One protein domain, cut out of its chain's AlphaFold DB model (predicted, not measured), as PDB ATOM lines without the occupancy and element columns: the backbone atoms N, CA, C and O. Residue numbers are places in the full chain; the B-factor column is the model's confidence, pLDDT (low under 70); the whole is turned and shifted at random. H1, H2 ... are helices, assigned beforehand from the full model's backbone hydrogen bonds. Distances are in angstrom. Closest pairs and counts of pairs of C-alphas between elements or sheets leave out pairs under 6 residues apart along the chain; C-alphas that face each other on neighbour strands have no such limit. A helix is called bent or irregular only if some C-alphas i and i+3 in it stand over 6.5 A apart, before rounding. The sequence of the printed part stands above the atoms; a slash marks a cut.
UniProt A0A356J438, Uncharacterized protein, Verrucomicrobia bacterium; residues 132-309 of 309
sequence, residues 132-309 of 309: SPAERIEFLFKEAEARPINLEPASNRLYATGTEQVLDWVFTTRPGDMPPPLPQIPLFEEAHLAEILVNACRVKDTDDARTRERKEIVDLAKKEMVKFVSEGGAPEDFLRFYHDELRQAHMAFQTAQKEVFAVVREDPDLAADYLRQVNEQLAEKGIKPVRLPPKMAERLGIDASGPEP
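What this domain is: This is residues 132 to 309 of the 309 residues of an uncharacterized protein of Verrucomicrobia bacterium (UniProt A0A356J438). One long helix, H5, is the shaft of an elongated model: a head of four crossed helices, H1 to H4, gathers round its first end, and from its far end H6 folds back beside it as a helical hairpin. H4 is the middle of the head, and the short H7 lies near the turn of the hairpin. The printed part has 178 residues with seven named helices, H1 to H7 in order along the chain, and no named strand; the class is all helix. The whole is loose, with a radius of gyration of the C-alphas of 21.0 A and spans of 65 by 37 by 24 A.

Where its parts are: H5, residues 235 to 266, is 47.4 A from first to last C-alpha, from (-28.893, -59.534, 27.869) to (-6.428, -18.131, 22.730). H6, residues 268 to 284, is 25.0 A long, and H7 is residues 294 to 299. H4, residues 209 to 230, is 31.9 A long. H1 is residues 133 to 146, 19.7 A, and begins at C-alpha 133 at (-29.338, -71.329, 30.304). H2 is residues 162 to 171 and H3 residues 190 to 198. H3 is irregular, with C-alphas 191 and 194 7.9 A apart, and H6 only just, with C-alphas 269 and 272 6.9 A apart.

How they stand to each other: H4 is the hub and touches four helices. With residues 225 to 229 alone it touches H5 at a steep tilt of 56 degrees; the closest C-alphas are those of Val 229 and Pro 235, 6.4 A. H2 is about perpendicular to H4, at 79 degrees, closest at Asp 168 and Val 218, C-alphas 5.7 A apart. H3 touches H4 at a steep tilt of 65 degrees, closest at the C-alphas of Leu 197 and Lys 222, 5.2 A. H1 touches H4 with residues 133 to 137 alone, closest at the C-alphas of Ala 134 and Ser 230, 4.8 A. H5 and H6 form a hairpin at a shallow tilt of 15 degrees, opposite ways; their closest C-alphas are Val 264 and Ala 271, 5.1 A. H7 is close to H5 but not clearly touching, the C-alphas of Val 264 and Met 296 being 8.0 A apart. H6 is apart from H4. In H1, H2, H4 and H5 every O i to N i+4 pair is within hydrogen-bond range; in H3 3 of 5 are, in H6 11 of 13 and in H7 1 of 2.

The domain as a whole: The two C-alphas farthest apart, Ala 146 and Glu 266, are 65.8 A apart. The printed part has no cut. The links H1 to H2 and H2 to H3 are long, of 15 and 18 residues. Mean pLDDT of the printed part is 88.2; residues 147 to 155 and 304 to 309 are among those under 70.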
ATOM      1  N   SER A 132     -30.719 -75.832  31.661       78.00
ATOM      2  CA  SER A 132     -29.877 -74.715  32.097       78.00
ATOM      3  C   SER A 132     -29.789 -73.643  30.996       78.00
ATOM      4  O   SER A 132     -30.038 -73.942  29.828       78.00
ATOM      5  N   PRO A 133     -29.439 -72.383  31.316       72.12
ATOM      6  CA  PRO A 133     -29.338 -71.329  30.304       72.12
ATOM      7  C   PRO A 133     -28.414 -71.687  29.130       72.12
ATOM      8  O   PRO A 133     -28.781 -71.451  27.984       72.12
ATOM      9  N   ALA A 134     -27.267 -72.315  29.403       71.19
ATOM     10  CA  ALA A 134     -26.318 -72.734  28.373       71.19
ATOM     11  C   ALA A 134     -26.881 -73.861  27.490       71.19
ATOM     12  O   ALA A 134     -26.874 -73.739  26.268       71.19
ATOM     13  N   GLU A 135     -27.456 -74.908  28.089       79.38
ATOM     14  CA  GLU A 135     -28.086 -76.011  27.343       79.38
ATOM     15  C   GLU A 135     -29.304 -75.538  26.546       79.38
ATOM     16  O   GLU A 135     -29.567 -76.025  25.450       79.38
ATOM     17  N   ARG A 136     -30.055 -74.567  27.077       78.62
ATOM     18  CA  ARG A 136     -31.183 -73.947  26.382       78.62
ATOM     19  C   ARG A 136     -30.710 -73.217  25.135       78.62
ATOM     20  O   ARG A 136     -31.346 -73.344  24.095       78.62
ATOM     21  N   ILE A 137     -29.620 -72.460  25.236       71.38
ATOM     22  CA  ILE A 137     -29.017 -71.777  24.091       71.38
ATOM     23  C   ILE A 137     -28.536 -72.811  23.076       71.38
ATOM     24  O   ILE A 137     -28.926 -72.716  21.922       71.38
ATOM     25  N   GLU A 138     -27.777 -73.826  23.487       76.75
ATOM     26  CA  GLU A 138     -27.281 -74.873  22.584       76.75
ATOM     27  C   GLU A 138     -28.423 -75.625  21.880       76.75
ATOM     28  O   GLU A 138     -28.388 -75.845  20.669       76.75
ATOM     29  N   PHE A 139     -29.481 -75.961  22.620       80.94
ATOM     30  CA  PHE A 139     -30.682 -76.568  22.062       80.94
ATOM     31  C   PHE A 139     -31.351 -75.652  21.034       80.94
ATOM     32  O   PHE A 139     -31.707 -76.111  19.951       80.94
ATOM     33  N   LEU A 140     -31.492 -74.359  21.339       73.69
ATOM     34  CA  LEU A 140     -32.057 -73.379  20.412       73.69
ATOM     35  C   LEU A 140     -31.155 -73.142  19.198       73.69
ATOM     36  O   LEU A 140     -31.684 -72.961  18.108       73.69
ATOM     37  N   PHE A 141     -29.830 -73.218  19.355       68.88
ATOM     38  CA  PHE A 141     -28.879 -73.208  18.244       68.88
ATOM     39  C   PHE A 141     -29.147 -74.356  17.288       68.88
ATOM     40  O   PHE A 141     -29.423 -74.147  16.107       68.88
ATOM     41  N   LYS A 142     -29.171 -75.568  17.833       77.88
ATOM     42  CA  LYS A 142     -29.422 -76.788  17.071       77.88
ATOM     43  C   LYS A 142     -30.812 -76.804  16.430       77.88
ATOM     44  O   LYS A 142     -30.983 -77.314  15.326       77.88
ATOM     45  N   GLU A 143     -31.819 -76.264  17.113       75.25
ATOM     46  CA  GLU A 143     -33.187 -76.198  16.602       75.25
ATOM     47  C   GLU A 143     -33.347 -75.143  15.501       75.25
ATOM     48  O   GLU A 143     -33.985 -75.427  14.488       75.25
ATOM     49  N   ALA A 144     -32.750 -73.961  15.656       67.31
ATOM     50  CA  ALA A 144     -32.783 -72.908  14.643       67.31
ATOM     51  C   ALA A 144     -31.977 -73.288  13.391       67.31
ATOM     52  O   ALA A 144     -32.428 -73.019  12.281       67.31
ATOM     53  N   GLU A 145     -30.849 -73.993  13.542       69.62
ATOM     54  CA  GLU A 145     -30.139 -74.612  12.412       69.62
ATOM     55  C   GLU A 145     -31.024 -75.632  11.680       69.62
ATOM     56  O   GLU A 145     -31.038 -75.687  10.451       69.62
ATOM     57  N   ALA A 146     -31.799 -76.426  12.426       74.06
ATOM     58  CA  ALA A 146     -32.701 -77.416  11.847       74.06
ATOM     59  C   ALA A 146     -33.958 -76.796  11.210       74.06
ATOM     60  O   ALA A 146     -34.556 -77.402  10.315       74.06
ATOM     61  N   ARG A 147     -34.408 -75.629  11.691       69.06
ATOM     62  CA  ARG A 147     -35.636 -74.941  11.261       69.06
ATOM     63  C   ARG A 147     -35.471 -73.419  11.369       69.06
ATOM     64  O   ARG A 147     -35.934 -72.836  12.351       69.06
ATOM     65  N   PRO A 148     -34.891 -72.755  10.357       60.59
ATOM     66  CA  PRO A 148     -34.788 -71.302  10.372       60.59
ATOM     67  C   PRO A 148     -36.195 -70.696  10.400       60.59
ATOM     68  O   PRO A 148     -37.020 -70.994   9.525       60.59
ATOM     69  N   ILE A 149     -36.504 -69.863  11.402       61.44
ATOM     70  CA  ILE A 149     -37.793 -69.169  11.390       61.44
ATOM     71  C   ILE A 149     -37.746 -68.118  10.297       61.44
ATOM     72  O   ILE A 149     -36.981 -67.158  10.350       61.44
ATOM     73  N   ASN A 150     -38.647 -68.259   9.335       57.25
ATOM     74  CA  ASN A 150     -38.856 -67.244   8.325       57.25
ATOM     75  C   ASN A 150     -39.812 -66.161   8.856       57.25
ATOM     76  O   ASN A 150     -40.998 -66.146   8.525       57.25
ATOM     77  N   LEU A 151     -39.320 -65.285   9.738       66.56
ATOM     78  CA  LEU A 151     -40.040 -64.062  10.102       66.56
ATOM     79  C   LEU A 151     -39.821 -63.035   8.988       66.56
ATOM     80  O   LEU A 151     -38.730 -62.494   8.824       66.56
ATOM     81  N   GLU A 152     -40.866 -62.773   8.206       62.62
ATOM     82  CA  GLU A 152     -40.863 -61.647   7.273       62.62
ATOM     83  C   GLU A 152     -40.814 -60.341   8.080       62.62
ATOM     84  O   GLU A 152     -41.710 -60.104   8.900       62.62
ATOM     85  N   PRO A 153     -39.816 -59.461   7.868       64.12
ATOM     86  CA  PRO A 153     -39.903 -58.117   8.409       64.12
ATOM     87  C   PRO A 153     -41.157 -57.452   7.843       64.12
ATOM     88  O   PRO A 153     -41.432 -57.544   6.644       64.12
ATOM     89  N   ALA A 154     -41.912 -56.752   8.696       68.00
ATOM     90  CA  ALA A 154     -43.000 -55.900   8.225       68.00
ATOM     91  C   ALA A 154     -42.477 -55.014   7.080       68.00
ATOM     92  O   ALA A 154     -41.335 -54.561   7.142       68.00
ATOM     93  N   SER A 155     -43.287 -54.771   6.044       63.84
ATOM     94  CA  SER A 155     -42.835 -54.244   4.739       63.84
ATOM     95  C   SER A 155     -41.957 -52.985   4.797       63.84
ATOM     96  O   SER A 155     -41.191 -52.737   3.873       63.84
ATOM     97  N   ASN A 156     -42.036 -52.218   5.889       72.56
ATOM     98  CA  ASN A 156     -41.322 -50.957   6.087       72.56
ATOM     99  C   ASN A 156     -40.200 -51.034   7.141       72.56
ATOM    100  O   ASN A 156     -39.704 -49.995   7.572       72.56
ATOM    101  N   ARG A 157     -39.829 -52.228   7.621       82.31
ATOM    102  CA  ARG A 157     -38.780 -52.416   8.635       82.31
ATOM    103  C   ARG A 157     -37.525 -53.038   8.035       82.31
ATOM    104  O   ARG A 157     -37.601 -53.922   7.182       82.31
ATOM    105  N   LEU A 158     -36.379 -52.568   8.528       86.62
ATOM    106  CA  LEU A 158     -35.061 -53.089   8.165       86.62
ATOM    107  C   LEU A 158     -34.827 -54.488   8.753       86.62
ATOM    108  O   LEU A 158     -34.278 -55.357   8.077       86.62
ATOM    109  N   TYR A 159     -35.310 -54.692   9.981       92.06
ATOM    110  CA  TYR A 159     -35.167 -55.920  10.756       92.06
ATOM    111  C   TYR A 159     -36.517 -56.577  11.041       92.06
ATOM    112  O   TYR A 159     -37.564 -55.916  11.044       92.06
ATOM    113  N   ALA A 160     -36.488 -57.889  11.278       88.94
ATOM    114  CA  ALA A 160     -37.684 -58.662  11.591       88.94
ATOM    115  C   ALA A 160     -38.133 -58.436  13.040       88.94
ATOM    116  O   ALA A 160     -39.332 -58.431  13.324       88.94
ATOM    117  N   THR A 161     -37.174 -58.189  13.931       91.69
ATOM    118  CA  THR A 161     -37.394 -58.093  15.379       91.69
ATOM    119  C   THR A 161     -36.978 -56.731  15.931       91.69
ATOM    120  O   THR A 161     -36.149 -56.021  15.352       91.69
ATOM    121  N   GLY A 162     -37.569 -56.335  17.058       92.00
ATOM    122  CA  GLY A 162     -37.166 -55.127  17.774       92.00
ATOM    123  C   GLY A 162     -35.791 -55.276  18.430       92.00
ATOM    124  O   GLY A 162     -35.046 -54.304  18.487       92.00
ATOM    125  N   THR A 163     -35.418 -56.487  18.843       93.56
ATOM    126  CA  THR A 163     -34.082 -56.802  19.369       93.56
ATOM    127  C   THR A 163     -32.985 -56.527  18.338       93.56
ATOM    128  O   THR A 163     -32.010 -55.849  18.646       93.56
ATOM    129  N   GLU A 164     -33.145 -56.979  17.092       95.44
ATOM    130  CA  GLU A 164     -32.191 -56.675  16.013       95.44
ATOM    131  C   GLU A 164     -32.107 -55.173  15.728       95.44
ATOM    132  O   GLU A 164     -31.019 -54.639  15.539       95.44
ATOM    133  N   GLN A 165     -33.246 -54.476  15.766       94.56
ATOM    134  CA  GLN A 165     -33.281 -53.024  15.607       94.56
ATOM    135  C   GLN A 165     -32.538 -52.293  16.736       94.56
ATOM    136  O   GLN A 165     -31.898 -51.272  16.488       94.56
ATOM    137  N   VAL A 166     -32.619 -52.807  17.964       94.56
ATOM    138  CA  VAL A 166     -31.869 -52.304  19.121       94.56
ATOM    139  C   VAL A 166     -30.369 -52.529  18.940       94.56
ATOM    140  O   VAL A 166     -29.589 -51.598  19.149       94.56
ATOM    141  N   LEU A 167     -29.962 -53.734  18.531       95.50
ATOM    142  CA  LEU A 167     -28.557 -54.050  18.271       95.50
ATOM    143  C   LEU A 167     -27.996 -53.158  17.161       95.50
ATOM    144  O   LEU A 167     -26.930 -52.575  17.323       95.50
ATOM    145  N   ASP A 168     -28.748 -52.957  16.084       95.75
ATOM    146  CA  ASP A 168     -28.385 -52.028  15.018       95.75
ATOM    147  C   ASP A 168     -28.119 -50.616  15.546       95.75
ATOM    148  O   ASP A 168     -27.085 -50.033  15.231       95.75
ATOM    149  N   TRP A 169     -28.997 -50.062  16.387       94.75
ATOM    150  CA  TRP A 169     -28.785 -48.724  16.947       94.75
ATOM    151  C   TRP A 169     -27.499 -48.622  17.762       94.75
ATOM    152  O   TRP A 169     -26.773 -47.643  17.619       94.75
ATOM    153  N   VAL A 170     -27.202 -49.615  18.601       96.00
ATOM    154  CA  VAL A 170     -25.999 -49.587  19.448       96.00
ATOM    155  C   VAL A 170     -24.743 -49.779  18.605       96.00
ATOM    156  O   VAL A 170     -23.842 -48.948  18.653       96.00
ATOM    157  N   PHE A 171     -24.688 -50.836  17.797       95.88
ATOM    158  CA  PHE A 171     -23.455 -51.267  17.137       95.88
ATOM    159  C   PHE A 171     -23.152 -50.531  15.827       95.88
ATOM    160  O   PHE A 171     -22.030 -50.610  15.339       95.88
ATOM    161  N   THR A 172     -24.105 -49.769  15.281       94.44
ATOM    162  CA  THR A 172     -23.840 -48.847  14.158       94.44
ATOM    163  C   THR A 172     -23.574 -47.408  14.608       94.44
ATOM    164  O   THR A 172     -23.271 -46.552  13.775       94.44
ATOM    165  N   THR A 173     -23.643 -47.121  15.915       95.31
ATOM    166  CA  THR A 173     -23.247 -45.816  16.461       95.31
ATOM    167  C   THR A 173     -21.726 -45.715  16.481       95.31
ATOM    168  O   THR A 173     -21.041 -46.520  17.110       95.31
ATOM    169  N   ARG A 174     -21.182 -44.691  15.818       94.50
ATOM    170  CA  ARG A 174     -19.739 -44.449  15.799       94.50
ATOM    171  C   ARG A 174     -19.269 -43.927  17.165       94.50
ATOM    172  O   ARG A 174     -19.887 -43.006  17.704       94.50
ATOM    173  N   PRO A 175     -18.142 -44.410  17.713       96.12
ATOM    174  CA  PRO A 175     -17.588 -43.855  18.943       96.12
ATOM    175  C   PRO A 175     -17.331 -42.342  18.829       96.12
ATOM    176  O   PRO A 175     -16.742 -41.849  17.863       96.12
ATOM    177  N   GLY A 176     -17.806 -41.590  19.824       96.06
ATOM    178  CA  GLY A 176     -17.799 -40.123  19.835       96.06
ATOM    179  C   GLY A 176     -19.121 -39.482  19.400       96.06
ATOM    180  O   GLY A 176     -19.368 -38.315  19.727       96.06
ATOM    181  N   ASP A 177     -20.002 -40.212  18.711       97.00
ATOM    182  CA  ASP A 177     -21.396 -39.794  18.534       97.00
ATOM    183  C   ASP A 177     -22.176 -39.900  19.844       97.00
ATOM    184  O   ASP A 177     -21.752 -40.546  20.801       97.00
ATOM    185  N   MET A 178     -23.307 -39.198  19.910       95.69
ATOM    186  CA  MET A 178     -24.187 -39.285  21.068       95.69
ATOM    187  C   MET A 178     -24.757 -40.708  21.141       95.69
ATOM    188  O   MET A 178     -25.355 -41.145  20.155       95.69
ATOM    189  N   PRO A 179     -24.597 -41.426  22.268       94.12
ATOM    190  CA  PRO A 179     -25.153 -42.765  22.394       94.12
ATOM    191  C   PRO A 179     -26.683 -42.716  22.254       94.12
ATOM    192  O   PRO A 179     -27.310 -41.745  22.703       94.12
ATOM    193  N   PRO A 180     -27.308 -43.745  21.652       92.81
ATOM    194  CA  PRO A 180     -28.761 -43.862  21.662       92.81
ATOM    195  C   PRO A 180     -29.261 -43.973  23.112       92.81
ATOM    196  O   PRO A 180     -28.507 -44.411  23.982       92.81
ATOM    197  N   PRO A 181     -30.523 -43.607  23.410       91.62
ATOM    198  CA  PRO A 181     -31.083 -43.844  24.737       91.62
ATOM    199  C   PRO A 181     -30.948 -45.327  25.090       91.62
ATOM    200  O   PRO A 181     -31.203 -46.166  24.225       91.62
ATOM    201  N   LEU A 182     -30.551 -45.626  26.338       87.44
ATOM    202  CA  LEU A 182     -30.277 -46.992  26.793       87.44
ATOM    203  C   LEU A 182     -31.407 -47.930  26.344       87.44
ATOM    204  O   LEU A 182     -32.537 -47.800  26.834       87.44
ATOM    205  N   PRO A 183     -31.133 -48.834  25.392       80.81
ATOM    206  CA  PRO A 183     -32.195 -49.592  24.779       80.81
ATOM    207  C   PRO A 183     -32.650 -50.700  25.719       80.81
ATOM    208  O   PRO A 183     -31.858 -51.311  26.434       80.81
ATOM    209  N   GLN A 184     -33.950 -50.961  25.694       86.81
ATOM    210  CA  GLN A 184     -34.552 -52.102  26.367       86.81
ATOM    211  C   GLN A 184     -34.942 -53.123  25.309       86.81
ATOM    212  O   GLN A 184     -35.461 -52.753  24.249       86.81
ATOM    213  N   ILE A 185     -34.704 -54.397  25.602       86.94
ATOM    214  CA  ILE A 185     -35.225 -55.479  24.772       86.94
ATOM    215  C   ILE A 185     -36.756 -55.407  24.846       86.94
ATOM    216  O   ILE A 185     -37.305 -55.222  25.937       86.94
ATOM    217  N   PRO A 186     -37.476 -55.483  23.714       86.00
ATOM    218  CA  PRO A 186     -38.928 -55.447  23.752       86.00
ATOM    219  C   PRO A 186     -39.477 -56.579  24.632       86.00
ATOM    220  O   PRO A 186     -39.203 -57.748  24.378       86.00
ATOM    221  N   LEU A 187     -40.304 -56.241  25.629       79.62
ATOM    222  CA  LEU A 187     -40.818 -57.197  26.628       79.62
ATOM    223  C   LEU A 187     -41.509 -58.427  26.007       79.62
ATOM    224  O   LEU A 187     -41.474 -59.523  26.555       79.62
ATOM    225  N   PHE A 188     -42.155 -58.254  24.851       81.25
ATOM    226  CA  PHE A 188     -42.839 -59.342  24.144       81.25
ATOM    227  C   PHE A 188     -41.878 -60.289  23.402       81.25
ATOM    228  O   PHE A 188     -42.299 -61.365  22.981       81.25
ATOM    229  N   GLU A 189     -40.609 -59.910  23.240       85.81
ATOM    230  CA  GLU A 189     -39.560 -60.710  22.599       85.81
ATOM    231  C   GLU A 189     -38.684 -61.454  23.611       85.81
ATOM    232  O   GLU A 189     -38.010 -62.399  23.216       85.81
ATOM    233  N   GLU A 190     -38.722 -61.115  24.906       80.12
ATOM    234  CA  GLU A 190     -37.884 -61.751  25.939       80.12
ATOM    235  C   GLU A 190     -38.007 -63.283  25.946       80.12
ATOM    236  O   GLU A 190     -37.009 -63.999  26.012       80.12
ATOM    237  N   ALA A 191     -39.231 -63.805  25.808       76.56
ATOM    238  CA  ALA A 191     -39.489 -65.246  25.763       76.56
ATOM    239  C   ALA A 191     -38.898 -65.938  24.519       76.56
ATOM    240  O   ALA A 191     -38.679 -67.149  24.536       76.56
ATOM    241  N   HIS A 192     -38.641 -65.172  23.458       83.25
ATOM    242  CA  HIS A 192     -38.116 -65.629  22.173       83.25
ATOM    243  C   HIS A 192     -36.685 -65.146  21.920       83.25
ATOM    244  O   HIS A 192     -36.130 -65.420  20.861       83.25
ATOM    245  N   LEU A 193     -36.062 -64.460  22.881       86.62
ATOM    246  CA  LEU A 193     -34.799 -63.763  22.674       86.62
ATOM    247  C   LEU A 193     -33.705 -64.695  22.160       86.62
ATOM    248  O   LEU A 193     -33.050 -64.392  21.173       86.62
ATOM    249  N   ALA A 194     -33.532 -65.855  22.790       85.50
ATOM    250  CA  ALA A 194     -32.503 -66.799  22.374       85.50
ATOM    251  C   ALA A 194     -32.721 -67.291  20.930       85.50
ATOM    252  O   ALA A 194     -31.764 -67.408  20.177       85.50
ATOM    253  N   GLU A 195     -33.970 -67.480  20.510       85.62
ATOM    254  CA  GLU A 195     -34.306 -67.848  19.134       85.62
ATOM    255  C   GLU A 195     -34.000 -66.706  18.150       85.62
ATOM    256  O   GLU A 195     -33.444 -66.930  17.075       85.62
ATOM    257  N   ILE A 196     -34.289 -65.461  18.538       89.69
ATOM    258  CA  ILE A 196     -33.936 -64.270  17.756       89.69
ATOM    259  C   ILE A 196     -32.421 -64.176  17.583       89.69
ATOM    260  O   ILE A 196     -31.961 -63.939  16.471       89.69
ATOM    261  N   LEU A 197     -31.652 -64.374  18.657       91.00
ATOM    262  CA  LEU A 197     -30.196 -64.243  18.649       91.00
ATOM    263  C   LEU A 197     -29.493 -65.287  17.774       91.00
ATOM    264  O   LEU A 197     -28.438 -64.987  17.226       91.00
ATOM    265  N   VAL A 198     -30.067 -66.479  17.607       88.44
ATOM    266  CA  VAL A 198     -29.473 -67.508  16.741       88.44
ATOM    267  C   VAL A 198     -29.754 -67.264  15.260       88.44
ATOM    268  O   VAL A 198     -28.884 -67.482  14.419       88.44
ATOM    269  N   ASN A 199     -30.979 -66.867  14.916       88.00
ATOM    270  CA  ASN A 199     -31.380 -66.748  13.516       88.00
ATOM    271  C   ASN A 199     -30.588 -65.636  12.820       88.00
ATOM    272  O   ASN A 199     -30.546 -64.527  13.327       88.00
ATOM    273  N   ALA A 200     -29.999 -65.880  11.651       89.25
ATOM    274  CA  ALA A 200     -29.296 -64.823  10.920       89.25
ATOM    275  C   ALA A 200     -30.249 -63.696  10.480       89.25
ATOM    276  O   ALA A 200     -31.417 -63.941  10.152       89.25
ATOM    277  N   CYS A 201     -29.752 -62.460  10.435       88.69
ATOM    278  CA  CYS A 201     -30.483 -61.334   9.880       88.69
ATOM    279  C   CYS A 201     -30.807 -61.595   8.407       88.69
ATOM    280  O   CYS A 201     -29.948 -61.878   7.574       88.69
ATOM    281  N   ARG A 202     -32.084 -61.461   8.054       88.44
ATOM    282  CA  ARG A 202     -32.523 -61.714   6.685       88.44
ATOM    283  C   ARG A 202     -32.050 -60.617   5.738       88.44
ATOM    284  O   ARG A 202     -32.510 -59.478   5.833       88.44
ATOM    285  N   VAL A 203     -31.221 -60.978   4.766       89.19
ATOM    286  CA  VAL A 203     -30.831 -60.114   3.643       89.19
ATOM    287  C   VAL A 203     -31.862 -60.235   2.516       89.19
ATOM    288  O   VAL A 203     -32.294 -61.336   2.180       89.19
ATOM    289  N   LYS A 204     -32.303 -59.103   1.961       89.12
ATOM    290  CA  LYS A 204     -33.204 -59.028   0.801       89.12
ATOM    291  C   LYS A 204     -32.400 -58.679  -0.451       89.12
ATOM    292  O   LYS A 204     -31.438 -57.924  -0.368       89.12
ATOM    293  N   ASP A 205     -32.862 -59.116  -1.619       89.94
ATOM    294  CA  ASP A 205     -32.224 -58.771  -2.904       89.94
ATOM    295  C   ASP A 205     -32.252 -57.262  -3.198       89.94
ATOM    296  O   ASP A 205     -31.421 -56.741  -3.937       89.94
ATOM    297  N   THR A 206     -33.205 -56.547  -2.597       91.12
ATOM    298  CA  THR A 206     -33.335 -55.089  -2.690       91.12
ATOM    299  C   THR A 206     -32.403 -54.328  -1.746       91.12
ATOM    300  O   THR A 206     -32.413 -53.100  -1.768       91.12
ATOM    301  N   ASP A 207     -31.655 -55.013  -0.876       91.06
ATOM    302  CA  ASP A 207     -30.786 -54.356   0.099       91.06
ATOM    303  C   ASP A 207     -29.529 -53.789  -0.578       91.06
ATOM    304  O   ASP A 207     -28.742 -54.493  -1.229       91.06
ATOM    305  N   ASP A 208     -29.297 -52.494  -0.368       94.44
ATOM    306  CA  ASP A 208     -28.055 -51.848  -0.773       94.44
ATOM    307  C   ASP A 208     -26.848 -52.364   0.037       94.44
ATOM    308  O   ASP A 208     -26.976 -53.119   1.007       94.44
ATOM    309  N   ALA A 209     -25.639 -51.996  -0.401       93.94
ATOM    310  CA  ALA A 209     -24.402 -52.447   0.238       93.94
ATOM    311  C   ALA A 209     -24.338 -52.039   1.721       93.94
ATOM    312  O   ALA A 209     -23.985 -52.852   2.570       93.94
ATOM    313  N   ARG A 210     -24.776 -50.816   2.040       92.12
ATOM    314  CA  ARG A 210     -24.799 -50.288   3.410       92.12
ATOM    315  C   ARG A 210     -25.761 -51.064   4.309       92.12
ATOM    316  O   ARG A 210     -25.472 -51.314   5.471       92.12
ATOM    317  N   THR A 211     -26.923 -51.441   3.792       93.69
ATOM    318  CA  THR A 211     -27.913 -52.229   4.531       93.69
ATOM    319  C   THR A 211     -27.390 -53.626   4.832       93.69
ATOM    320  O   THR A 211     -27.588 -54.121   5.940       93.69
ATOM    321  N   ARG A 212     -26.703 -54.247   3.867       93.75
ATOM    322  CA  ARG A 212     -26.048 -55.546   4.061       93.75
ATOM    323  C   ARG A 212     -24.970 -55.478   5.137       93.75
ATOM    324  O   ARG A 212     -25.027 -56.263   6.075       93.75
ATOM    325  N   GLU A 213     -24.097 -54.478   5.075       93.44
ATOM    326  CA  GLU A 213     -23.065 -54.242   6.092       93.44
ATOM    327  C   GLU A 213     -23.664 -54.081   7.501       93.44
ATOM    328  O   GLU A 213     -23.215 -54.710   8.457       93.44
ATOM    329  N   ARG A 214     -24.741 -53.299   7.649       94.69
ATOM    330  CA  ARG A 214     -25.415 -53.147   8.950       94.69
ATOM    331  C   ARG A 214     -25.978 -54.466   9.477       94.69
ATOM    332  O   ARG A 214     -25.858 -54.740  10.669       94.69
ATOM    333  N   LYS A 215     -26.559 -55.298   8.607       95.38
ATOM    334  CA  LYS A 215     -27.058 -56.629   8.986       95.38
ATOM    335  C   LYS A 215     -25.926 -57.556   9.421       95.38
ATOM    336  O   LYS A 215     -26.083 -58.259  10.412       95.38
ATOM    337  N   GLU A 216     -24.778 -57.497   8.752       94.94
ATOM    338  CA  GLU A 216     -23.578 -58.241   9.151       94.94
ATOM    339  C   GLU A 216     -23.073 -57.808  10.538       94.94
ATOM    340  O   GLU A 216     -22.770 -58.663  11.373       94.94
ATOM    341  N   ILE A 217     -23.057 -56.501  10.831       94.44
ATOM    342  CA  ILE A 217     -22.721 -55.972  12.166       94.44
ATOM    343  C   ILE A 217     -23.688 -56.511  13.228       94.44
ATOM    344  O   ILE A 217     -23.255 -56.942  14.299       94.44
ATOM    345  N   VAL A 218     -24.993 -56.520  12.939       96.31
ATOM    346  CA  VAL A 218     -26.001 -57.057  13.864       96.31
ATOM    347  C   VAL A 218     -25.796 -58.553  14.093       96.31
ATOM    348  O   VAL A 218     -25.825 -58.989  15.240       96.31
ATOM    349  N   ASP A 219     -25.520 -59.339  13.054       95.25
ATOM    350  CA  ASP A 219     -25.249 -60.773  13.200       95.25
ATOM    351  C   ASP A 219     -23.995 -61.060  14.037       95.25
ATOM    352  O   ASP A 219     -23.980 -62.005  14.831       95.25
ATOM    353  N   LEU A 220     -22.950 -60.236  13.920       94.69
ATOM    354  CA  LEU A 220     -21.779 -60.315  14.798       94.69
ATOM    355  C   LEU A 220     -22.143 -59.980  16.249       94.69
ATOM    356  O   LEU A 220     -21.798 -60.735  17.160       94.69
ATOM    357  N   ALA A 221     -22.899 -58.903  16.471       96.00
ATOM    358  CA  ALA A 221     -23.356 -58.517  17.804       96.00
ATOM    359  C   ALA A 221     -24.223 -59.605  18.458       96.00
ATOM    360  O   ALA A 221     -24.088 -59.870  19.652       96.00
ATOM    361  N   LYS A 222     -25.073 -60.284  17.679       95.88
ATOM    362  CA  LYS A 222     -25.893 -61.411  18.146       95.88
ATOM    363  C   LYS A 222     -25.033 -62.577  18.627       95.88
ATOM    364  O   LYS A 222     -25.306 -63.117  19.697       95.88
ATOM    365  N   LYS A 223     -23.966 -62.928  17.900       94.50
ATOM    366  CA  LYS A 223     -23.016 -63.985  18.305       94.50
ATOM    367  C   LYS A 223     -22.305 -63.652  19.618       94.50
ATOM    368  O   LYS A 223     -22.217 -64.505  20.500       94.50
ATOM    369  N   GLU A 224     -21.850 -62.412  19.781       95.31
ATOM    370  CA  GLU A 224     -21.226 -61.964  21.034       95.31
ATOM    371  C   GLU A 224     -22.227 -61.943  22.196       95.31
ATOM    372  O   GLU A 224     -21.909 -62.364  23.310       95.31
ATOM    373  N   MET A 225     -23.469 -61.531  21.938       94.94
ATOM    374  CA  MET A 225     -24.530 -61.548  22.944       94.94
ATOM    375  C   MET A 225     -24.873 -62.975  23.380       94.94
ATOM    376  O   MET A 225     -25.024 -63.237  24.570       94.94
ATOM    377  N   VAL A 226     -24.940 -63.918  22.439       93.62
ATOM    378  CA  VAL A 226     -25.104 -65.350  22.728       93.62
ATOM    379  C   VAL A 226     -24.012 -65.841  23.663       93.62
ATOM    380  O   VAL A 226     -24.319 -66.481  24.670       93.62
ATOM    381  N   LYS A 227     -22.749 -65.531  23.351       91.62
ATOM    382  CA  LYS A 227     -21.610 -65.916  24.182       91.62
ATOM    383  C   LYS A 227     -21.766 -65.358  25.596       91.62
ATOM    384  O   LYS A 227     -21.714 -66.123  26.557       91.62
ATOM    385  N   PHE A 228     -22.065 -64.068  25.725       92.69
ATOM    386  CA  PHE A 228     -22.270 -63.415  27.017       92.69
ATOM    387  C   PHE A 228     -23.396 -64.056  27.846       92.69
ATOM    388  O   PHE A 228     -23.240 -64.298  29.044       92.69
ATOM    389  N   VAL A 229     -24.525 -64.385  27.212       90.62
ATOM    390  CA  VAL A 229     -25.656 -65.042  27.886       90.62
ATOM    391  C   VAL A 229     -25.317 -66.489  28.256       90.62
ATOM    392  O   VAL A 229     -25.707 -66.954  29.328       90.62
ATOM    393  N   SER A 230     -24.543 -67.199  27.427       86.50
ATOM    394  CA  SER A 230     -24.084 -68.565  27.721       86.50
ATOM    395  C   SER A 230     -23.147 -68.632  28.934       86.50
ATOM    396  O   SER A 230     -23.191 -69.595  29.697       86.50
ATOM    397  N   GLU A 231     -22.378 -67.567  29.175       89.38
ATOM    398  CA  GLU A 231     -21.528 -67.388  30.360       89.38
ATOM    399  C   GLU A 231     -22.331 -66.982  31.618       89.38
ATOM    400  O   GLU A 231     -21.772 -66.848  32.708       89.38
ATOM    401  N   GLY A 232     -23.656 -66.830  31.498       86.94
ATOM    402  CA  GLY A 232     -24.570 -66.506  32.595       86.94
ATOM    403  C   GLY A 232     -24.861 -65.014  32.769       86.94
ATOM    404  O   GLY A 232     -25.457 -64.631  33.779       86.94
ATOM    405  N   GLY A 233     -24.449 -64.174  31.817       90.50
ATOM    406  CA  GLY A 233     -24.768 -62.750  31.802       90.50
ATOM    407  C   GLY A 233     -26.218 -62.460  31.397       90.50
ATOM    408  O   GLY A 233     -26.845 -63.232  30.670       90.50
ATOM    409  N   ALA A 234     -26.764 -61.332  31.861       91.00
ATOM    410  CA  ALA A 234     -28.077 -60.867  31.424       91.00
ATOM    411  C   ALA A 234     -27.972 -60.075  30.101       91.00
ATOM    412  O   ALA A 234     -27.092 -59.222  29.975       91.00
ATOM    413  N   PRO A 235     -28.870 -60.285  29.128       91.38
ATOM    414  CA  PRO A 235     -28.893 -59.534  27.869       91.38
ATOM    415  C   PRO A 235     -28.830 -58.003  28.028       91.38
ATOM    416  O   PRO A 235     -28.162 -57.306  27.265       91.38
ATOM    417  N   GLU A 236     -29.491 -57.465  29.048       92.31
ATOM    418  CA  GLU A 236     -29.527 -56.034  29.350       92.31
ATOM    419  C   GLU A 236     -28.168 -55.520  29.834       92.31
ATOM    420  O   GLU A 236     -27.794 -54.384  29.544       92.31
ATOM    421  N   ASP A 237     -27.409 -56.353  30.551       94.12
ATOM    422  CA  ASP A 237     -26.069 -56.005  31.022       94.12
ATOM    423  C   ASP A 237     -25.086 -55.906  29.848       94.12
ATOM    424  O   ASP A 237     -24.227 -55.024  29.850       94.12
ATOM    425  N   PHE A 238     -25.257 -56.748  28.823       95.44
ATOM    426  CA  PHE A 238     -24.494 -56.673  27.575       95.44
ATOM    427  C   PHE A 238     -24.735 -55.341  26.857       95.44
ATOM    428  O   PHE A 238     -23.790 -54.623  26.537       95.44
ATOM    429  N   LEU A 239     -26.002 -54.963  26.657       95.44
ATOM    430  CA  LEU A 239     -26.347 -53.690  26.014       95.44
ATOM    431  C   LEU A 239     -25.871 -52.488  26.834       95.44
ATOM    432  O   LEU A 239     -25.366 -51.518  26.270       95.44
ATOM    433  N   ARG A 240     -26.000 -52.559  28.165       95.69
ATOM    434  CA  ARG A 240     -25.536 -51.505  29.070       95.69
ATOM    435  C   ARG A 240     -24.028 -51.305  28.981       95.69
ATOM    436  O   ARG A 240     -23.596 -50.162  28.904       95.69
ATOM    437  N   PHE A 241     -23.250 -52.387  28.932       95.75
ATOM    438  CA  PHE A 241     -21.798 -52.318  28.780       95.75
ATOM    439  C   PHE A 241     -21.396 -51.509  27.534       95.75
ATOM    440  O   PHE A 241     -20.707 -50.501  27.659       95.75
ATOM    441  N   TYR A 242     -21.897 -51.873  26.351       95.00
ATOM    442  CA  TYR A 242     -21.556 -51.156  25.113       95.00
ATOM    443  C   TYR A 242     -22.109 -49.728  25.072       95.00
ATOM    444  O   TYR A 242     -21.452 -48.820  24.565       95.00
ATOM    445  N   HIS A 243     -23.297 -49.501  25.630       95.44
ATOM    446  CA  HIS A 243     -23.843 -48.154  25.763       95.44
ATOM    447  C   HIS A 243     -22.941 -47.257  26.630       95.44
ATOM    448  O   HIS A 243     -22.712 -46.094  26.288       95.44
ATOM    449  N   ASP A 244     -22.414 -47.778  27.738       95.94
ATOM    450  CA  ASP A 244     -21.523 -47.027  28.623       95.94
ATOM    451  C   ASP A 244     -20.169 -46.738  27.960       95.94
ATOM    452  O   ASP A 244     -19.646 -45.634  28.122       95.94
ATOM    453  N   GLU A 245     -19.643 -47.655  27.145       96.44
ATOM    454  CA  GLU A 245     -18.457 -47.411  26.310       96.44
ATOM    455  C   GLU A 245     -18.697 -46.282  25.293       96.44
ATOM    456  O   GLU A 245     -17.910 -45.334  25.206       96.44
ATOM    457  N   LEU A 246     -19.834 -46.298  24.585       96.31
ATOM    458  CA  LEU A 246     -20.214 -45.212  23.670       96.31
ATOM    459  C   LEU A 246     -20.353 -43.874  24.402       96.31
ATOM    460  O   LEU A 246     -19.907 -42.836  23.909       96.31
ATOM    461  N   ARG A 247     -20.941 -43.885  25.602       97.19
ATOM    462  CA  ARG A 247     -21.070 -42.690  26.439       97.19
ATOM    463  C   ARG A 247     -19.706 -42.143  26.852       97.19
ATOM    464  O   ARG A 247     -19.505 -40.932  26.773       97.19
ATOM    465  N   GLN A 248     -18.780 -42.999  27.275       97.44
ATOM    466  CA  GLN A 248     -17.418 -42.592  27.625       97.44
ATOM    467  C   GLN A 248     -16.693 -41.989  26.417       97.44
ATOM    468  O   GLN A 248     -16.135 -40.894  26.526       97.44
ATOM    469  N   ALA A 249     -16.780 -42.636  25.252       97.31
ATOM    470  CA  ALA A 249     -16.227 -42.122  24.001       97.31
ATOM    471  C   ALA A 249     -16.827 -40.757  23.622       97.31
ATOM    472  O   ALA A 249     -16.100 -39.838  23.237       97.31
ATOM    473  N   HIS A 250     -18.140 -40.581  23.785       98.12
ATOM    474  CA  HIS A 250     -18.813 -39.307  23.544       98.12
ATOM    475  C   HIS A 250     -18.343 -38.201  24.494       98.12
ATOM    476  O   HIS A 250     -18.096 -37.076  24.061       98.12
ATOM    477  N   MET A 251     -18.189 -38.506  25.785       98.12
ATOM    478  CA  MET A 251     -17.683 -37.539  26.761       98.12
ATOM    479  C   MET A 251     -16.233 -37.152  26.464       98.12
ATOM    480  O   MET A 251     -15.908 -35.968  26.517       98.12
ATOM    481  N   ALA A 252     -15.385 -38.114  26.093       97.69
ATOM    482  CA  ALA A 252     -14.016 -37.842  25.661       97.69
ATOM    483  C   ALA A 252     -13.986 -36.936  24.419       97.69
ATOM    484  O   ALA A 252     -13.270 -35.937  24.413       97.69
ATOM    485  N   PHE A 253     -14.828 -37.220  23.420       98.19
ATOM    486  CA  PHE A 253     -14.985 -36.372  22.240       98.19
ATOM    487  C   PHE A 253     -15.434 -34.946  22.601       98.19
ATOM    488  O   PHE A 253     -14.858 -33.982  22.103       98.19
ATOM    489  N   GLN A 254     -16.429 -34.780  23.480       98.38
ATOM    490  CA  GLN A 254     -16.892 -33.451  23.900       98.38
ATOM    491  C   GLN A 254     -15.813 -32.657  24.644       98.38
ATOM    492  O   GLN A 254     -15.715 -31.444  24.457       98.38
ATOM    493  N   THR A 255     -15.028 -33.314  25.499       98.06
ATOM    494  CA  THR A 255     -13.911 -32.680  26.211       98.06
ATOM    495  C   THR A 255     -12.841 -32.223  25.226       98.06
ATOM    496  O   THR A 255     -12.537 -31.034  25.187       98.06
ATOM    497  N   ALA A 256     -12.384 -33.122  24.349       96.69
ATOM    498  CA  ALA A 256     -11.420 -32.813  23.295       96.69
ATOM    499  C   ALA A 256     -11.897 -31.663  22.398       96.69
ATOM    500  O   ALA A 256     -11.150 -30.737  22.093       96.69
ATOM    501  N   GLN A 257     -13.176 -31.676  22.017       97.50
ATOM    502  CA  GLN A 257     -13.777 -30.606  21.236       97.50
ATOM    503  C   GLN A 257     -13.696 -29.260  21.974       97.50
ATOM    504  O   GLN A 257     -13.289 -28.266  21.377       97.50
ATOM    505  N   LYS A 258     -14.063 -29.206  23.262       97.50
ATOM    506  CA  LYS A 258     -13.995 -27.974  24.068       97.50
ATOM    507  C   LYS A 258     -12.569 -27.445  24.196       97.50
ATOM    508  O   LYS A 258     -12.377 -26.244  24.036       97.50
ATOM    509  N   GLU A 259     -11.604 -28.323  24.452       97.06
ATOM    510  CA  GLU A 259     -10.187 -27.970  24.586       97.06
ATOM    511  C   GLU A 259      -9.634 -27.401  23.278       97.06
ATOM    512  O   GLU A 259      -9.090 -26.299  23.267       97.06
ATOM    513  N   VAL A 260      -9.883 -28.074  22.151       95.94
ATOM    514  CA  VAL A 260      -9.517 -27.571  20.818       95.94
ATOM    515  C   VAL A 260     -10.112 -26.183  20.576       95.94
ATOM    516  O   VAL A 260      -9.408 -25.278  20.138       95.94
ATOM    517  N   PHE A 261     -11.399 -25.974  20.873       95.19
ATOM    518  CA  PHE A 261     -12.026 -24.663  20.679       95.19
ATOM    519  C   PHE A 261     -11.493 -23.579  21.621       95.19
ATOM    520  O   PHE A 261     -11.563 -22.405  21.255       95.19
ATOM    521  N   ALA A 262     -10.999 -23.934  22.809       96.19
ATOM    522  CA  ALA A 262     -10.338 -22.990  23.704       96.19
ATOM    523  C   ALA A 262      -8.994 -22.546  23.110       96.19
ATOM    524  O   ALA A 262      -8.792 -21.350  22.912       96.19
ATOM    525  N   VAL A 263      -8.155 -23.497  22.682       96.06
ATOM    526  CA  VAL A 263      -6.852 -23.201  22.062       96.06
ATOM    527  C   VAL A 263      -7.014 -22.367  20.790       96.06
ATOM    528  O   VAL A 263      -6.350 -21.352  20.643       96.06
ATOM    529  N   VAL A 264      -7.971 -22.700  19.914       94.19
ATOM    530  CA  VAL A 264      -8.259 -21.913  18.693       94.19
ATOM    531  C   VAL A 264      -8.602 -20.445  18.994       94.19
ATOM    532  O   VAL A 264      -8.394 -19.578  18.144       94.19
ATOM    533  N   ARG A 265      -9.178 -20.148  20.167       93.38
ATOM    534  CA  ARG A 265      -9.527 -18.776  20.569       93.38
ATOM    535  C   ARG A 265      -8.355 -18.030  21.192       93.38
ATOM    536  O   ARG A 265      -8.273 -16.821  20.992       93.38
ATOM    537  N   GLU A 266      -7.526 -18.723  21.961       94.44
ATOM    538  CA  GLU A 266      -6.428 -18.131  22.730       94.44
ATOM    539  C   GLU A 266      -5.149 -17.999  21.900       94.44
ATOM    540  O   GLU A 266      -4.553 -16.925  21.872       94.44
ATOM    541  N   ASP A 267      -4.772 -19.060  21.182       93.19
ATOM    542  CA  ASP A 267      -3.548 -19.135  20.390       93.19
ATOM    543  C   ASP A 267      -3.806 -19.847  19.045       93.19
ATOM    544  O   ASP A 267      -3.701 -21.075  18.930       93.19
ATOM    545  N   PRO A 268      -4.170 -19.083  17.999       88.94
ATOM    546  CA  PRO A 268      -4.396 -19.629  16.667       88.94
ATOM    547  C   PRO A 268      -3.157 -20.294  16.057       88.94
ATOM    548  O   PRO A 268      -3.312 -21.223  15.269       88.94
ATOM    549  N   ASP A 269      -1.947 -19.860  16.413       87.81
ATOM    550  CA  ASP A 269      -0.719 -20.369  15.799       87.81
ATOM    551  C   ASP A 269      -0.409 -21.790  16.302       87.81
ATOM    552  O   ASP A 269       0.025 -22.645  15.529       87.81
ATOM    553  N   LEU A 270      -0.723 -22.088  17.569       92.81
ATOM    554  CA  LEU A 270      -0.587 -23.431  18.157       92.81
ATOM    555  C   LEU A 270      -1.776 -24.364  17.874       92.81
ATOM    556  O   LEU A 270      -1.666 -25.587  18.014       92.81
ATOM    557  N   ALA A 271      -2.924 -23.818  17.473       93.38
ATOM    558  CA  ALA A 271      -4.169 -24.574  17.371       93.38
ATOM    559  C   ALA A 271      -4.133 -25.713  16.339       93.38
ATOM    560  O   ALA A 271      -4.769 -26.750  16.549       93.38
ATOM    561  N   ALA A 272      -3.402 -25.547  15.234       92.19
ATOM    562  CA  ALA A 272      -3.328 -26.554  14.177       92.19
ATOM    563  C   ALA A 272      -2.571 -27.817  14.619       92.19
ATOM    564  O   ALA A 272      -3.030 -28.937  14.371       92.19
ATOM    565  N   ASP A 273      -1.440 -27.644  15.302       93.06
ATOM    566  CA  ASP A 273      -0.653 -28.759  15.832       93.06
ATOM    567  C   ASP A 273      -1.372 -29.425  17.008       93.06
ATOM    568  O   ASP A 273      -1.423 -30.654  17.081       93.06
ATOM    569  N   TYR A 274      -2.020 -28.633  17.869       95.44
ATOM    570  CA  TYR A 274      -2.826 -29.167  18.965       95.44
ATOM    571  C   TYR A 274      -4.012 -30.004  18.461       95.44
ATOM    572  O   TYR A 274      -4.217 -31.126  18.922       95.44
ATOM    573  N   LEU A 275      -4.758 -29.517  17.460       95.06
ATOM    574  CA  LEU A 275      -5.849 -30.277  16.837       95.06
ATOM    575  C   LEU A 275      -5.359 -31.615  16.270       95.06
ATOM    576  O   LEU A 275      -6.053 -32.625  16.405       95.06
ATOM    577  N   ARG A 276      -4.181 -31.631  15.634       94.81
ATOM    578  CA  ARG A 276      -3.582 -32.853  15.084       94.81
ATOM    579  C   ARG A 276      -3.292 -33.868  16.187       94.81
ATOM    580  O   ARG A 276      -3.766 -34.994  16.088       94.81
ATOM    581  N   GLN A 277      -2.619 -33.442  17.258       96.50
ATOM    582  CA  GLN A 277      -2.303 -34.300  18.406       96.50
ATOM    583  C   GLN A 277      -3.565 -34.858  19.073       96.50
ATOM    584  O   GLN A 277      -3.644 -36.048  19.371       96.50
ATOM    585  N   VAL A 278      -4.585 -34.021  19.275       96.56
ATOM    586  CA  VAL A 278      -5.867 -34.460  19.845       96.56
ATOM    587  C   VAL A 278      -6.546 -35.485  18.935       96.56
ATOM    588  O   VAL A 278      -7.038 -36.505  19.413       96.56
ATOM    589  N   ASN A 279      -6.559 -35.258  17.620       96.44
ATOM    590  CA  ASN A 279      -7.156 -36.199  16.674       96.44
ATOM    591  C   ASN A 279      -6.385 -37.521  16.576       96.44
ATOM    592  O   ASN A 279      -7.027 -38.558  16.421       96.44
ATOM    593  N   GLU A 280      -5.058 -37.516  16.722       96.62
ATOM    594  CA  GLU A 280      -4.249 -38.738  16.847       96.62
ATOM    595  C   GLU A 280      -4.653 -39.536  18.098       96.62
ATOM    596  O   GLU A 280      -4.978 -40.718  17.997       96.62
ATOM    597  N   GLN A 281      -4.772 -38.877  19.256       95.94
ATOM    598  CA  GLN A 281      -5.211 -39.523  20.503       95.94
ATOM    599  C   GLN A 281      -6.646 -40.069  20.433       95.94
ATOM    600  O   GLN A 281      -6.966 -41.089  21.050       95.94
ATOM    601  N   LEU A 282      -7.544 -39.384  19.718       95.75
ATOM    602  CA  LEU A 282      -8.903 -39.873  19.486       95.75
ATOM    603  C   LEU A 282      -8.905 -41.071  18.529       95.75
ATOM    604  O   LEU A 282      -9.627 -42.036  18.785       95.75
ATOM    605  N   ALA A 283      -8.075 -41.046  17.484       95.31
ATOM    606  CA  ALA A 283      -7.950 -42.135  16.520       95.31
ATOM    607  C   ALA A 283      -7.425 -43.426  17.167       95.31
ATOM    608  O   ALA A 283      -7.974 -44.493  16.898       95.31
ATOM    609  N   GLU A 284      -6.452 -43.339  18.083       95.44
ATOM    610  CA  GLU A 284      -5.971 -44.489  18.874       95.44
ATOM    611  C   GLU A 284      -7.093 -45.175  19.669       95.44
ATOM    612  O   GLU A 284      -7.065 -46.385  19.886       95.44
ATOM    613  N   LYS A 285      -8.109 -44.409  20.078       93.50
ATOM    614  CA  LYS A 285      -9.285 -44.900  20.811       93.50
ATOM    615  C   LYS A 285     -10.455 -45.267  19.893       93.50
ATOM    616  O   LYS A 285     -11.532 -45.592  20.388       93.50
ATOM    617  N   GLY A 286     -10.291 -45.159  18.573       93.94
ATOM    618  CA  GLY A 286     -11.365 -45.356  17.596       93.94
ATOM    619  C   GLY A 286     -12.474 -44.298  17.659       93.94
ATOM    620  O   GLY A 286     -13.563 -44.512  17.128       93.94
ATOM    621  N   ILE A 287     -12.229 -43.158  18.313       95.44
ATOM    622  CA  ILE A 287     -13.189 -42.061  18.456       95.44
ATOM    623  C   ILE A 287     -13.122 -41.169  17.217       95.44
ATOM    624  O   ILE A 287     -12.051 -40.911  16.667       95.44
ATOM    625  N   LYS A 288     -14.277 -40.676  16.758       94.88
ATOM    626  CA  LYS A 288     -14.335 -39.756  15.616       94.88
ATOM    627  C   LYS A 288     -13.478 -38.494  15.855       94.88
ATOM    628  O   LYS A 288     -13.447 -37.985  16.977       94.88
ATOM    629  N   PRO A 289     -12.844 -37.941  14.808       96.62
ATOM    630  CA  PRO A 289     -12.009 -36.756  14.948       96.62
ATOM    631  C   PRO A 289     -12.847 -35.501  15.213       96.62
ATOM    632  O   PRO A 289     -13.989 -35.372  14.754       96.62
ATOM    633  N   VAL A 290     -12.253 -34.538  15.911       95.69
ATOM    634  CA  VAL A 290     -12.776 -33.178  16.035       95.69
ATOM    635  C   VAL A 290     -12.591 -32.460  14.700       95.69
ATOM    636  O   VAL A 290     -11.506 -32.454  14.118       95.69
ATOM    637  N   ARG A 291     -13.669 -31.829  14.223       93.69
ATOM    638  CA  ARG A 291     -13.665 -30.976  13.031       93.69
ATOM    639  C   ARG A 291     -13.959 -29.537  13.423       93.69
ATOM    640  O   ARG A 291     -14.883 -29.273  14.198       93.69
ATOM    641  N   LEU A 292     -13.181 -28.617  12.867       92.00
ATOM    642  CA  LEU A 292     -13.409 -27.188  13.027       92.00
ATOM    643  C   LEU A 292     -14.444 -26.693  12.007       92.00
ATOM    644  O   LEU A 292     -14.518 -27.223  10.898       92.00
ATOM    645  N   PRO A 293     -15.236 -25.659  12.339       92.94
ATOM    646  CA  PRO A 293     -16.068 -24.974  11.361       92.94
ATOM    647  C   PRO A 293     -15.212 -24.441  10.198       92.94
ATOM    648  O   PRO A 293     -14.103 -23.967  10.462       92.94
ATOM    649  N   PRO A 294     -15.721 -24.412   8.948       90.81
ATOM    650  CA  PRO A 294     -14.930 -24.041   7.769       90.81
ATOM    651  C   PRO A 294     -14.158 -22.725   7.926       90.81
ATOM    652  O   PRO A 294     -12.958 -22.681   7.699       90.81
ATOM    653  N   LYS A 295     -14.804 -21.685   8.471       91.19
ATOM    654  CA  LYS A 295     -14.170 -20.377   8.722       91.19
ATOM    655  C   LYS A 295     -12.990 -20.424   9.699       91.19
ATOM    656  O   LYS A 295     -12.111 -19.574   9.630       91.19
ATOM    657  N   MET A 296     -13.004 -21.343  10.666       91.50
ATOM    658  CA  MET A 296     -11.898 -21.515  11.614       91.50
ATOM    659  C   MET A 296     -10.791 -22.366  10.998       91.50
ATOM    660  O   MET A 296      -9.628 -22.024  11.152       91.50
ATOM    661  N   ALA A 297     -11.149 -23.417  10.257       91.19
ATOM    662  CA  ALA A 297     -10.190 -24.242   9.527       91.19
ATOM    663  C   ALA A 297      -9.407 -23.419   8.485       91.19
ATOM    664  O   ALA A 297      -8.179 -23.456   8.484       91.19
ATOM    665  N   GLU A 298     -10.094 -22.585   7.693       90.12
ATOM    666  CA  GLU A 298      -9.484 -21.676   6.708       90.12
ATOM    667  C   GLU A 298      -8.478 -20.712   7.348       90.12
ATOM    668  O   GLU A 298      -7.384 -20.521   6.824       90.12
ATOM    669  N   ARG A 299      -8.814 -20.132   8.511       88.94
ATOM    670  CA  ARG A 299      -7.912 -19.228   9.248       88.94
ATOM    671  C   ARG A 299      -6.631 -19.911   9.718       88.94
ATOM    672  O   ARG A 299      -5.626 -19.232   9.877       88.94
ATOM    673  N   LEU A 300      -6.692 -21.217   9.949       87.88
ATOM    674  CA  LEU A 300      -5.571 -22.033  10.404       87.88
ATOM    675  C   LEU A 300      -4.831 -22.712   9.241       87.88
ATOM    676  O   LEU A 300      -3.898 -23.472   9.479       87.88
ATOM    677  N   GLY A 301      -5.257 -22.488   7.990       87.94
ATOM    678  CA  GLY A 301      -4.692 -23.166   6.819       87.94
ATOM    679  C   GLY A 301      -4.936 -24.680   6.800       87.94
ATOM    680  O   GLY A 301      -4.194 -25.411   6.150       87.94
ATOM    681  N   ILE A 302      -5.949 -25.160   7.527       85.44
ATOM    682  CA  ILE A 302      -6.309 -26.578   7.608       85.44
ATOM    683  C   ILE A 302      -7.395 -26.856   6.573       85.44
ATOM    684  O   ILE A 302      -8.378 -26.118   6.485       85.44
ATOM    685  N   ASP A 303      -7.248 -27.942   5.818       79.12
ATOM    686  CA  ASP A 303      -8.292 -28.381   4.898       79.12
ATOM    687  C   ASP A 303      -9.557 -28.767   5.685       79.12
ATOM    688  O   ASP A 303      -9.576 -29.724   6.465       79.12
ATOM    689  N   ALA A 304     -10.623 -27.988   5.493       68.81
ATOM    690  CA  ALA A 304     -11.900 -28.175   6.170       68.81
ATOM    691  C   ALA A 304     -12.608 -29.479   5.764       68.81
ATOM    692  O   ALA A 304     -13.535 -29.903   6.462       68.81
ATOM    693  N   SER A 305     -12.201 -30.106   4.652       65.56
ATOM    694  CA  SER A 305     -12.803 -31.354   4.178       65.56
ATOM    695  C   SER A 305     -12.459 -32.543   5.082       65.56
ATOM    696  O   SER A 305     -13.328 -33.381   5.331       65.56
ATOM    697  N   GLY A 306     -11.259 -32.559   5.677       57.72
ATOM    698  CA  GLY A 306     -10.747 -33.683   6.464       57.72
ATOM    699  C   GLY A 306     -10.761 -35.016   5.689       57.72
ATOM    700  O   GLY A 306     -11.334 -35.115   4.608       57.72
ATOM    701  N   PRO A 307     -10.154 -36.089   6.220       52.81
ATOM    702  CA  PRO A 307     -10.378 -37.408   5.646       52.81
ATOM    703  C   PRO A 307     -11.878 -37.736   5.753       52.81
ATOM    704  O   PRO A 307     -12.465 -37.672   6.847       52.81
ATOM    705  N   GLU A 308     -12.512 -38.018   4.612       46.03
ATOM    706  CA  GLU A 308     -13.819 -38.670   4.607       46.03
ATOM    707  C   GLU A 308     -13.678 -40.025   5.321       46.03
ATOM    708  O   GLU A 308     -12.686 -40.722   5.091       46.03
ATOM    709  N   PRO A 309     -14.583 -40.344   6.263       49.84
ATOM    710  CA  PRO A 309     -14.590 -41.637   6.932       49.84
ATOM    711  C   PRO A 309     -14.980 -42.773   5.986       49.84
ATOM    712  O   PRO A 309     -15.818 -42.531   5.089       49.84
TER     713      PRO A 309